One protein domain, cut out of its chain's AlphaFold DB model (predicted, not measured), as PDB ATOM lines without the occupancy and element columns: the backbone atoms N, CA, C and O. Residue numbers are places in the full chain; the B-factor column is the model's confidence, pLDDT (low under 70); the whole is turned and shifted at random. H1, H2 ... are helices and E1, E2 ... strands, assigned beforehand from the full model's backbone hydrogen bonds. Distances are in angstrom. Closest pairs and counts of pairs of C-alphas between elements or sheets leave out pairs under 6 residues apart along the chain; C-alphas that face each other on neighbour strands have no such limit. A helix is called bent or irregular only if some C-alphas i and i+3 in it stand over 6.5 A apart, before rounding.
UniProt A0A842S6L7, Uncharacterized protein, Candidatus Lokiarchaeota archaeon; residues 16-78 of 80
ATOM      1  N   LEU A  16     122.017 148.169 121.938       95.06
ATOM      2  CA  LEU A  16     121.167 148.089 123.119       95.06
ATOM      3  C   LEU A  16     121.396 149.315 123.996       95.06
ATOM      4  O   LEU A  16     122.516 149.584 124.431       95.06
ATOM      5  N   LEU A  17     120.304 150.027 124.246       96.81
ATOM      6  CA  LEU A  17     120.197 151.078 125.243       96.81
ATOM      7  C   LEU A  17     119.750 150.430 126.558       96.81
ATOM      8  O   LEU A  17     118.654 149.876 126.632       96.81
ATOM      9  N   ILE A  18     120.620 150.435 127.563       96.94
ATOM     10  CA  ILE A  18     120.436 149.697 128.814       96.94
ATOM     11  C   ILE A  18     120.356 150.698 129.960       96.94
ATOM     12  O   ILE A  18     121.275 151.485 130.166       96.94
ATOM     13  N   ASP A  19     119.270 150.664 130.723       96.12
ATOM     14  CA  ASP A  19     119.179 151.452 131.948       96.12
ATOM     15  C   ASP A  19     120.200 150.976 133.009       96.12
ATOM     16  O   ASP A  19     120.677 149.840 132.981       96.12
ATOM     17  N   ILE A  20     120.561 151.834 133.962       95.38
ATOM     18  CA  ILE A  20     121.529 151.516 135.020       95.38
ATOM     19  C   ILE A  20     120.827 151.140 136.332       95.38
ATOM     20  O   ILE A  20     121.014 150.030 136.849       95.38
ATOM     21  N   ASN A  21     120.041 152.056 136.902       92.75
ATOM     22  CA  ASN A  21     119.493 151.924 138.255       92.75
ATOM     23  C   ASN A  21     118.206 151.090 138.252       92.75
ATOM     24  O   ASN A  21     117.187 151.523 137.741       92.75
ATOM     25  N   GLY A  22     118.215 149.926 138.902       93.94
ATOM     26  CA  GLY A  22     117.095 148.978 138.845       93.94
ATOM     27  C   GLY A  22     117.205 147.968 137.701       93.94
ATOM     28  O   GLY A  22     116.448 147.003 137.688       93.94
ATOM     29  N   THR A  23     118.207 148.123 136.828       96.56
ATOM     30  CA  THR A  23     118.502 147.194 135.726       96.56
ATOM     31  C   THR A  23     119.827 146.452 135.935       96.56
ATOM     32  O   THR A  23     119.859 145.221 135.914       96.56
ATOM     33  N   LEU A  24     120.924 147.164 136.224       97.19
ATOM     34  CA  LEU A  24     122.224 146.541 136.523       97.19
ATOM     35  C   LEU A  24     122.380 146.221 138.013       97.19
ATOM     36  O   LEU A  24     122.913 145.178 138.401       97.19
ATOM     37  N   TYR A  25     121.920 147.133 138.862       95.81
ATOM     38  CA  TYR A  25     122.006 147.021 140.311       95.81
ATOM     39  C   TYR A  25     120.823 147.721 140.980       95.81
ATOM     40  O   TYR A  25     120.226 148.647 140.433       95.81
ATOM     41  N   TYR A  26     120.507 147.308 142.202       94.75
ATOM     42  CA  TYR A  26     119.464 147.911 143.023       94.75
ATOM     43  C   TYR A  26     119.869 147.876 144.498       94.75
ATOM     44  O   TYR A  26     120.513 146.927 144.946       94.75
ATOM     45  N   LYS A  27     119.534 148.927 145.262       91.81
ATOM     46  CA  LYS A  27     119.874 149.056 146.698       91.81
ATOM     47  C   LYS A  27     121.331 148.670 147.017       91.81
ATOM     48  O   LYS A  27     121.603 147.892 147.930       91.81
ATOM     49  N   LYS A  28     122.270 149.243 146.254       92.19
ATOM     50  CA  LYS A  28     123.727 149.048 146.388       92.19
ATOM     51  C   LYS A  28     124.212 147.604 146.173       92.19
ATOM     52  O   LYS A  28     125.265 147.233 146.694       92.19
ATOM     53  N   LYS A  29     123.473 146.790 145.416       96.56
ATOM     54  CA  LYS A  29     123.859 145.415 145.075       96.56
ATOM     55  C   LYS A  29     123.603 145.120 143.596       96.56
ATOM     56  O   LYS A  29     122.562 145.537 143.090       96.56
ATOM     57  N   PRO A  30     124.489 144.375 142.914       98.06
ATOM     58  CA  PRO A  30     124.227 143.900 141.559       98.06
ATOM     59  C   PRO A  30     122.949 143.069 141.509       98.06
ATOM     60  O   PRO A  30     122.691 142.258 142.405       98.06
ATOM     61  N   ILE A  31     122.166 143.240 140.450       98.19
ATOM     62  CA  ILE A  31     121.038 142.353 140.178       98.19
ATOM     63  C   ILE A  31     121.594 140.984 139.770       98.19
ATOM     64  O   ILE A  31     122.576 140.878 139.029       98.19
ATOM     65  N   LYS A  32     120.987 139.910 140.289       97.75
ATOM     66  CA  LYS A  32     121.447 138.536 140.053       97.75
ATOM     67  C   LYS A  32     121.500 138.253 138.549       97.75
ATOM     68  O   LYS A  32     120.494 138.349 137.860       97.75
ATOM     69  N   GLY A  33     122.678 137.868 138.061       97.25
ATOM     70  CA  GLY A  33     122.903 137.550 136.650       97.25
ATOM     71  C   GLY A  33     123.180 138.754 135.746       97.25
ATOM     72  O   GLY A  33     123.601 138.533 134.617       97.25
ATOM     73  N   ALA A  34     123.040 139.998 136.222       97.94
ATOM     74  CA  ALA A  34     123.241 141.190 135.393       97.94
ATOM     75  C   ALA A  34     124.677 141.304 134.857       97.94
ATOM     76  O   ALA A  34     124.866 141.562 133.673       97.94
ATOM     77  N   ILE A  35     125.688 141.034 135.692       97.94
ATOM     78  CA  ILE A  35     127.103 141.049 135.274       97.94
ATOM     79  C   ILE A  35     127.333 140.045 134.137       97.94
ATOM     80  O   ILE A  35     127.867 140.400 133.089       97.94
ATOM     81  N   LYS A  36     126.856 138.804 134.315       96.81
ATOM     82  CA  LYS A  36     126.952 137.753 133.294       96.81
ATOM     83  C   LYS A  36     126.199 138.140 132.021       96.81
ATOM     84  O   LYS A  36     126.711 137.915 130.935       96.81
ATOM     85  N   ALA A  37     125.012 138.732 132.141       95.75
ATOM     86  CA  ALA A  37     124.219 139.158 130.994       95.75
ATOM     87  C   ALA A  37     124.932 140.247 130.183       95.75
ATOM     88  O   ALA A  37     125.030 140.117 128.968       95.75
ATOM     89  N   VAL A  38     125.478 141.276 130.840       96.19
ATOM     90  CA  VAL A  38     126.246 142.335 130.164       96.19
ATOM     91  C   VAL A  38     127.474 141.757 129.466       96.19
ATOM     92  O   VAL A  38     127.687 142.052 128.294       96.19
ATOM     93  N   SER A  39     128.226 140.881 130.139       95.06
ATOM     94  CA  SER A  39     129.374 140.182 129.545       95.06
ATOM     95  C   SER A  39     128.958 139.369 128.307       95.06
ATOM     96  O   SER A  39     129.462 139.617 127.214       95.06
ATOM     97  N   SER A  40     127.940 138.511 128.413       93.00
ATOM     98  CA  SER A  40     127.450 137.713 127.278       93.00
ATOM     99  C   SER A  40     126.837 138.541 126.140       93.00
ATOM    100  O   SER A  40     126.775 138.068 125.007       93.00
ATOM    101  N   LEU A  41     126.338 139.750 126.416       91.88
ATOM    102  CA  LEU A  41     125.865 140.681 125.386       91.88
ATOM    103  C   LEU A  41     127.027 141.416 124.712       91.88
ATOM    104  O   LEU A  41     126.958 141.648 123.510       91.88
ATOM    105  N   SER A  42     128.088 141.744 125.454       90.25
ATOM    106  CA  SER A  42     129.286 142.399 124.910       90.25
ATOM    107  C   SER A  42     130.121 141.497 123.999       90.25
ATOM    108  O   SER A  42     130.836 141.998 123.141       90.25
ATOM    109  N   GLU A  43     129.990 140.176 124.143       90.44
ATOM    110  CA  GLU A  43     130.594 139.178 123.247       90.44
ATOM    111  C   GLU A  43     129.848 139.040 121.907       90.44
ATOM    112  O   GLU A  43     130.306 138.339 121.006       90.44
ATOM    113  N   LYS A  44     128.679 139.676 121.760       85.88
ATOM    114  CA  LYS A  44     127.907 139.690 120.510       85.88
ATOM    115  C   LYS A  44     128.284 140.907 119.670       85.88
ATOM    116  O   LYS A  44     128.831 141.880 120.174       85.88
ATOM    117  N   GLU A  45     127.881 140.905 118.401       86.62
ATOM    118  CA  GLU A  45     127.968 142.070 117.503       86.62
ATOM    119  C   GLU A  45     126.940 143.170 117.861       86.62
ATOM    120  O   GLU A  45     126.257 143.728 117.004       86.62
ATOM    121  N   LEU A  46     126.793 143.473 119.155       90.88
ATOM    122  CA  LEU A  46     125.894 144.481 119.701       90.88
ATOM    123  C   LEU A  46     126.703 145.589 120.367       90.88
ATOM    124  O   LEU A  46     127.500 145.345 121.273       90.88
ATOM    125  N   LYS A  47     126.438 146.838 119.990       94.62
ATOM    126  CA  LYS A  47     126.937 147.988 120.745       94.62
ATOM    127  C   LYS A  47     126.080 148.176 121.996       94.62
ATOM    128  O   LYS A  47     124.867 148.337 121.896       94.62
ATOM    129  N   LEU A  48     126.698 148.193 123.173       96.88
ATOM    130  CA  LEU A  48     126.000 148.476 124.429       96.88
ATOM    131  C   LEU A  48     126.230 149.932 124.831       96.88
ATOM    132  O   LEU A  48     127.383 150.369 124.906       96.88
ATOM    133  N   LEU A  49     125.143 150.655 125.093       97.62
ATOM    134  CA  LEU A  49     125.157 151.989 125.686       97.62
ATOM    135  C   LEU A  49     124.292 151.972 126.942       97.62
ATOM    136  O   LEU A  49     123.187 151.434 126.937       97.62
ATOM    137  N   PHE A  50     124.800 152.563 128.012       97.12
ATOM    138  CA  PHE A  50     124.155 152.597 129.310       97.12
ATOM    139  C   PHE A  50     123.638 153.997 129.575       97.12
ATOM    140  O   PHE A  50     124.417 154.948 129.582       97.12
ATOM    141  N   LEU A  51     122.335 154.113 129.792       94.75
ATOM    142  CA  LEU A  51     121.677 155.382 130.060       94.75
ATOM    143  C   LEU A  51     121.070 155.406 131.457       94.75
ATOM    144  O   LEU A  51     120.706 154.370 132.010       94.75
ATOM    145  N   THR A  52     120.928 156.585 132.042       91.88
ATOM    146  CA  THR A  52     120.147 156.745 133.267       91.88
ATOM    147  C   THR A  52     119.612 158.164 133.364       91.88
ATOM    148  O   THR A  52     120.297 159.101 132.988       91.88
ATOM    149  N   ASN A  53     118.412 158.346 133.907       89.00
ATOM    150  CA  ASN A  53     117.788 159.669 134.024       89.00
ATOM    151  C   ASN A  53     118.269 160.439 135.271       89.00
ATOM    152  O   ASN A  53     117.455 161.040 135.968       89.00
ATOM    153  N   THR A  54     119.557 160.364 135.622       82.12
ATOM    154  CA  THR A  54     120.094 161.091 136.785       82.12
ATOM    155  C   THR A  54     120.892 162.315 136.352       82.12
ATOM    156  O   THR A  54     121.933 162.186 135.728       82.12
ATOM    157  N   ASP A  55     120.474 163.493 136.801       79.19
ATOM    158  CA  ASP A  55     121.226 164.755 136.700       79.19
ATOM    159  C   ASP A  55     122.112 165.010 137.936       79.19
ATOM    160  O   ASP A  55     123.035 165.820 137.922       79.19
ATOM    161  N   SER A  56     121.861 164.270 139.018       83.81
ATOM    162  CA  SER A  56     122.507 164.474 140.319       83.81
ATOM    163  C   SER A  56     123.981 164.055 140.417       83.81
ATOM    164  O   SER A  56     124.598 164.277 141.462       83.81
ATOM    165  N   LYS A  57     124.559 163.404 139.393       87.50
ATOM    166  CA  LYS A  57     125.920 162.839 139.457       87.50
ATOM    167  C   LYS A  57     126.696 163.000 138.150       87.50
ATOM    168  O   LYS A  57     126.163 162.672 137.094       87.50
ATOM    169  N   PRO A  58     127.996 163.351 138.202       91.56
ATOM    170  CA  PRO A  58     128.861 163.339 137.025       91.56
ATOM    171  C   PRO A  58     128.953 161.954 136.365       91.56
ATOM    172  O   PRO A  58     128.931 160.925 137.047       91.56
ATOM    173  N   VAL A  59     129.184 161.913 135.045       93.12
ATOM    174  CA  VAL A  59     129.224 160.669 134.239       93.12
ATOM    175  C   VAL A  59     130.222 159.669 134.829       93.12
ATOM    176  O   VAL A  59     129.949 158.475 134.939       93.12
ATOM    177  N   LYS A  60     131.372 160.168 135.297       93.88
ATOM    178  CA  LYS A  60     132.426 159.361 135.925       93.88
ATOM    179  C   LYS A  60     131.960 158.665 137.207       93.88
ATOM    180  O   LYS A  60     132.436 157.573 137.503       93.88
ATOM    181  N   GLU A  61     131.063 159.267 137.981       92.38
ATOM    182  CA  GLU A  61     130.513 158.644 139.191       92.38
ATOM    183  C   GLU A  61     129.446 157.601 138.868       92.38
ATOM    184  O   GLU A  61     129.442 156.519 139.467       92.38
ATOM    185  N   VAL A  62     128.597 157.897 137.879       94.12
ATOM    186  CA  VAL A  62     127.635 156.937 137.325       94.12
ATOM    187  C   VAL A  62     128.372 155.695 136.815       94.12
ATOM    188  O   VAL A  62     127.985 154.582 137.150       94.12
ATOM    189  N   TRP A  63     129.492 155.877 136.109       95.69
ATOM    190  CA  TRP A  63     130.353 154.802 135.608       95.69
ATOM    191  C   TRP A  63     131.052 153.984 136.711       95.69
ATOM    192  O   TRP A  63     131.109 152.754 136.641       95.69
ATOM    193  N   LYS A  64     131.590 154.644 137.749       96.12
ATOM    194  CA  LYS A  64     132.359 153.980 138.822       96.12
ATOM    195  C   LYS A  64     131.548 152.920 139.563       96.12
ATOM    196  O   LYS A  64     132.099 151.900 139.962       96.12
ATOM    197  N   THR A  65     130.257 153.160 139.765       94.44
ATOM    198  CA  THR A  65     129.398 152.281 140.571       94.44
ATOM    199  C   THR A  65     129.276 150.868 139.975       94.44
ATOM    200  O   THR A  65     129.696 149.920 140.641       94.44
ATOM    201  N   PRO A  66     128.786 150.674 138.732       95.81
ATOM    202  CA  PRO A  66     128.779 149.360 138.100       95.81
ATOM    203  C   PRO A  66     130.203 148.833 137.863       95.81
ATOM    204  O   PRO A  66     130.430 147.634 138.010       95.81
ATOM    205  N   LYS A  67     131.200 149.689 137.602       97.31
ATOM    206  CA  LYS A  67     132.592 149.224 137.483       97.31
ATOM    207  C   LYS A  67     133.088 148.536 138.763       97.31
ATOM    208  O   LYS A  67     133.659 147.452 138.685       97.31
ATOM    209  N   ASN A  68     132.802 149.111 139.933       97.44
ATOM    210  CA  ASN A  68     133.153 148.538 141.240       97.44
ATOM    211  C   ASN A  68     132.409 147.230 141.546       97.44
ATOM    212  O   ASN A  68     132.879 146.426 142.344       97.44
ATOM    213  N   TYR A  69     131.259 147.003 140.911       97.44
ATOM    214  CA  TYR A  69     130.529 145.740 140.993       97.44
ATOM    215  C   TYR A  69     131.069 144.648 140.064       97.44
ATOM    216  O   TYR A  69     130.588 143.520 140.132       97.44
ATOM    217  N   GLY A  70     132.055 144.957 139.219       97.44
ATOM    218  CA  GLY A  70     132.658 144.002 138.291       97.44
ATOM    219  C   GLY A  70     132.052 144.018 136.889       97.44
ATOM    220  O   GLY A  70     132.321 143.112 136.108       97.44
ATOM    221  N   PHE A  71     131.248 145.027 136.536       97.94
ATOM    222  CA  PHE A  71     130.815 145.199 135.151       97.94
ATOM    223  C   PHE A  71     131.967 145.738 134.285       97.94
ATOM    224  O   PHE A  71     132.639 146.714 134.635       97.94
ATOM    225  N   GLU A  72     132.163 145.149 133.107       95.81
ATOM    226  CA  GLU A  72     133.148 145.597 132.116       95.81
ATOM    227  C   GLU A  72     132.581 146.697 131.209       95.81
ATOM    228  O   GLU A  72     132.420 146.532 130.006       95.81
ATOM    229  N   ILE A  73     132.253 147.840 131.809       95.69
ATOM    230  CA  ILE A  73     131.689 148.997 131.104       95.69
ATOM    231  C   ILE A  73     132.771 150.063 130.933       95.69
ATOM    232  O   ILE A  73     133.512 150.358 131.880       95.69
ATOM    233  N   LYS A  74     132.873 150.650 129.741       96.44
ATOM    234  CA  LYS A  74     133.751 151.788 129.444       96.44
ATOM    235  C   LYS A  74     133.023 153.110 129.696       96.44
ATOM    236  O   LYS A  74     131.799 153.185 129.650       96.44
ATOM    237  N   LEU A  75     133.786 154.160 129.990       96.19
ATOM    238  CA  LEU A  75     133.225 155.467 130.336       96.19
ATOM    239  C   LEU A  75     132.448 156.101 129.170       96.19
ATOM    240  O   LEU A  75     131.409 156.708 129.396       96.19
ATOM    241  N   ASP A  76     132.923 155.912 127.940       96.75
ATOM    242  CA  ASP A  76     132.301 156.385 126.694       96.75
ATOM    243  C   ASP A  76     131.000 155.648 126.330       96.75
ATOM    244  O   ASP A  76     130.324 156.014 125.371       96.75
ATOM    245  N   GLN A  77     130.633 154.622 127.100       96.75
ATOM    246  CA  GLN A  77     129.358 153.925 126.972       96.75
ATOM    247  C   GLN A  77     128.283 154.480 127.914       96.75
ATOM    248  O   GLN A  77     127.156 154.003 127.836       96.75
ATOM    249  N   ILE A  78     128.598 155.427 128.808       95.88
ATOM    250  CA  ILE A  78     127.640 155.996 129.769       95.88
ATOM    251  C   ILE A  78     127.051 157.309 129.248       95.88
ATOM    252  O   ILE A  78     127.787 158.225 128.884       95.88
TER     253      ILE A  78
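AT A GLANCE: This is residues 16 to 78 of the 80 residues of an uncharacterized protein of Candidatus Lokiarchaeota archaeon (UniProt A0A842S6L7). A two-strand parallel ribbon, E1 beside E2, forms one side of a small domain, and two short helices that do not meet, H1 and H2, stand to either side of a space through which residues 69 to 73 run. Loops make up much of the rest: residues 20 to 33 join E1 to H1, and the last residues, 74 to 78, fold back toward E2. The printed part has 63 residues with two named helices and two named strands, in the order E1, H1, E2, H2; the class is mixed, helices and strands, with 28 residues, under half, in named elements. The whole is compact, with a radius of gyration of the C-alphas of 10.9 A, and rounded, spanning 32 by 23 by 17 A.

HOW THE PARTS SIT: Strand E1, residues 16 to 19, is the parallel neighbour of strand E2, residues 47 to 51, with 24 degrees between their directions. Their C-alphas 18 and 50 face each other at 4.7 A. N 18 and O 49, at 2.8 A, and N 49 and O 16, at 2.9 A, are within hydrogen-bond range. Between these strands in the chain comes helix H1, residues 34 to 42, and E1, H1 and E2 form a strand-helix-strand unit, two parallel neighbour strands with a helix between them along the chain, whose crossover is right-handed. H1 and E2 have 2 pairs of C-alphas within 8 A, the closest being those of Ser 42 and Leu 48, at 6.9 A. Helix H2, residues 59 to 68, is apart from both E1 and H1. Every O i to N i+4 pair of H1 is within hydrogen-bond range; in H2 it is 5 of 6. H2 is neither bent nor irregular, but only just: C-alphas 63 and 66 are 6.2 A apart.

IN THESE COORDINATES: E1 begins at C-alpha 16, at (121.167, 148.089, 123.119), and is 9.7 A long. In the stretch after it, residues 25 to 26 pair with residues 29 to 30, antiparallel. H1 begins at C-alpha 34, at (123.241, 141.190, 135.393), and is 12.2 A long. E2 is 13.0 A long. H2, 14.5 A long, ends at C-alpha 68, at (133.153, 148.538, 141.240).

THE WHOLE: The C-alphas of Glu 45 and Ser 56 are the two farthest apart, at 32.4 A. The printed part has no cut. The link from E1 to H1 is long, with 14 residues; the link from H1 to E2 is tight, with 4, and the link from E2 to H2 is short, with 7. The mean pLDDT of the printed part is 94.2, and no printed residue of this model is under 70.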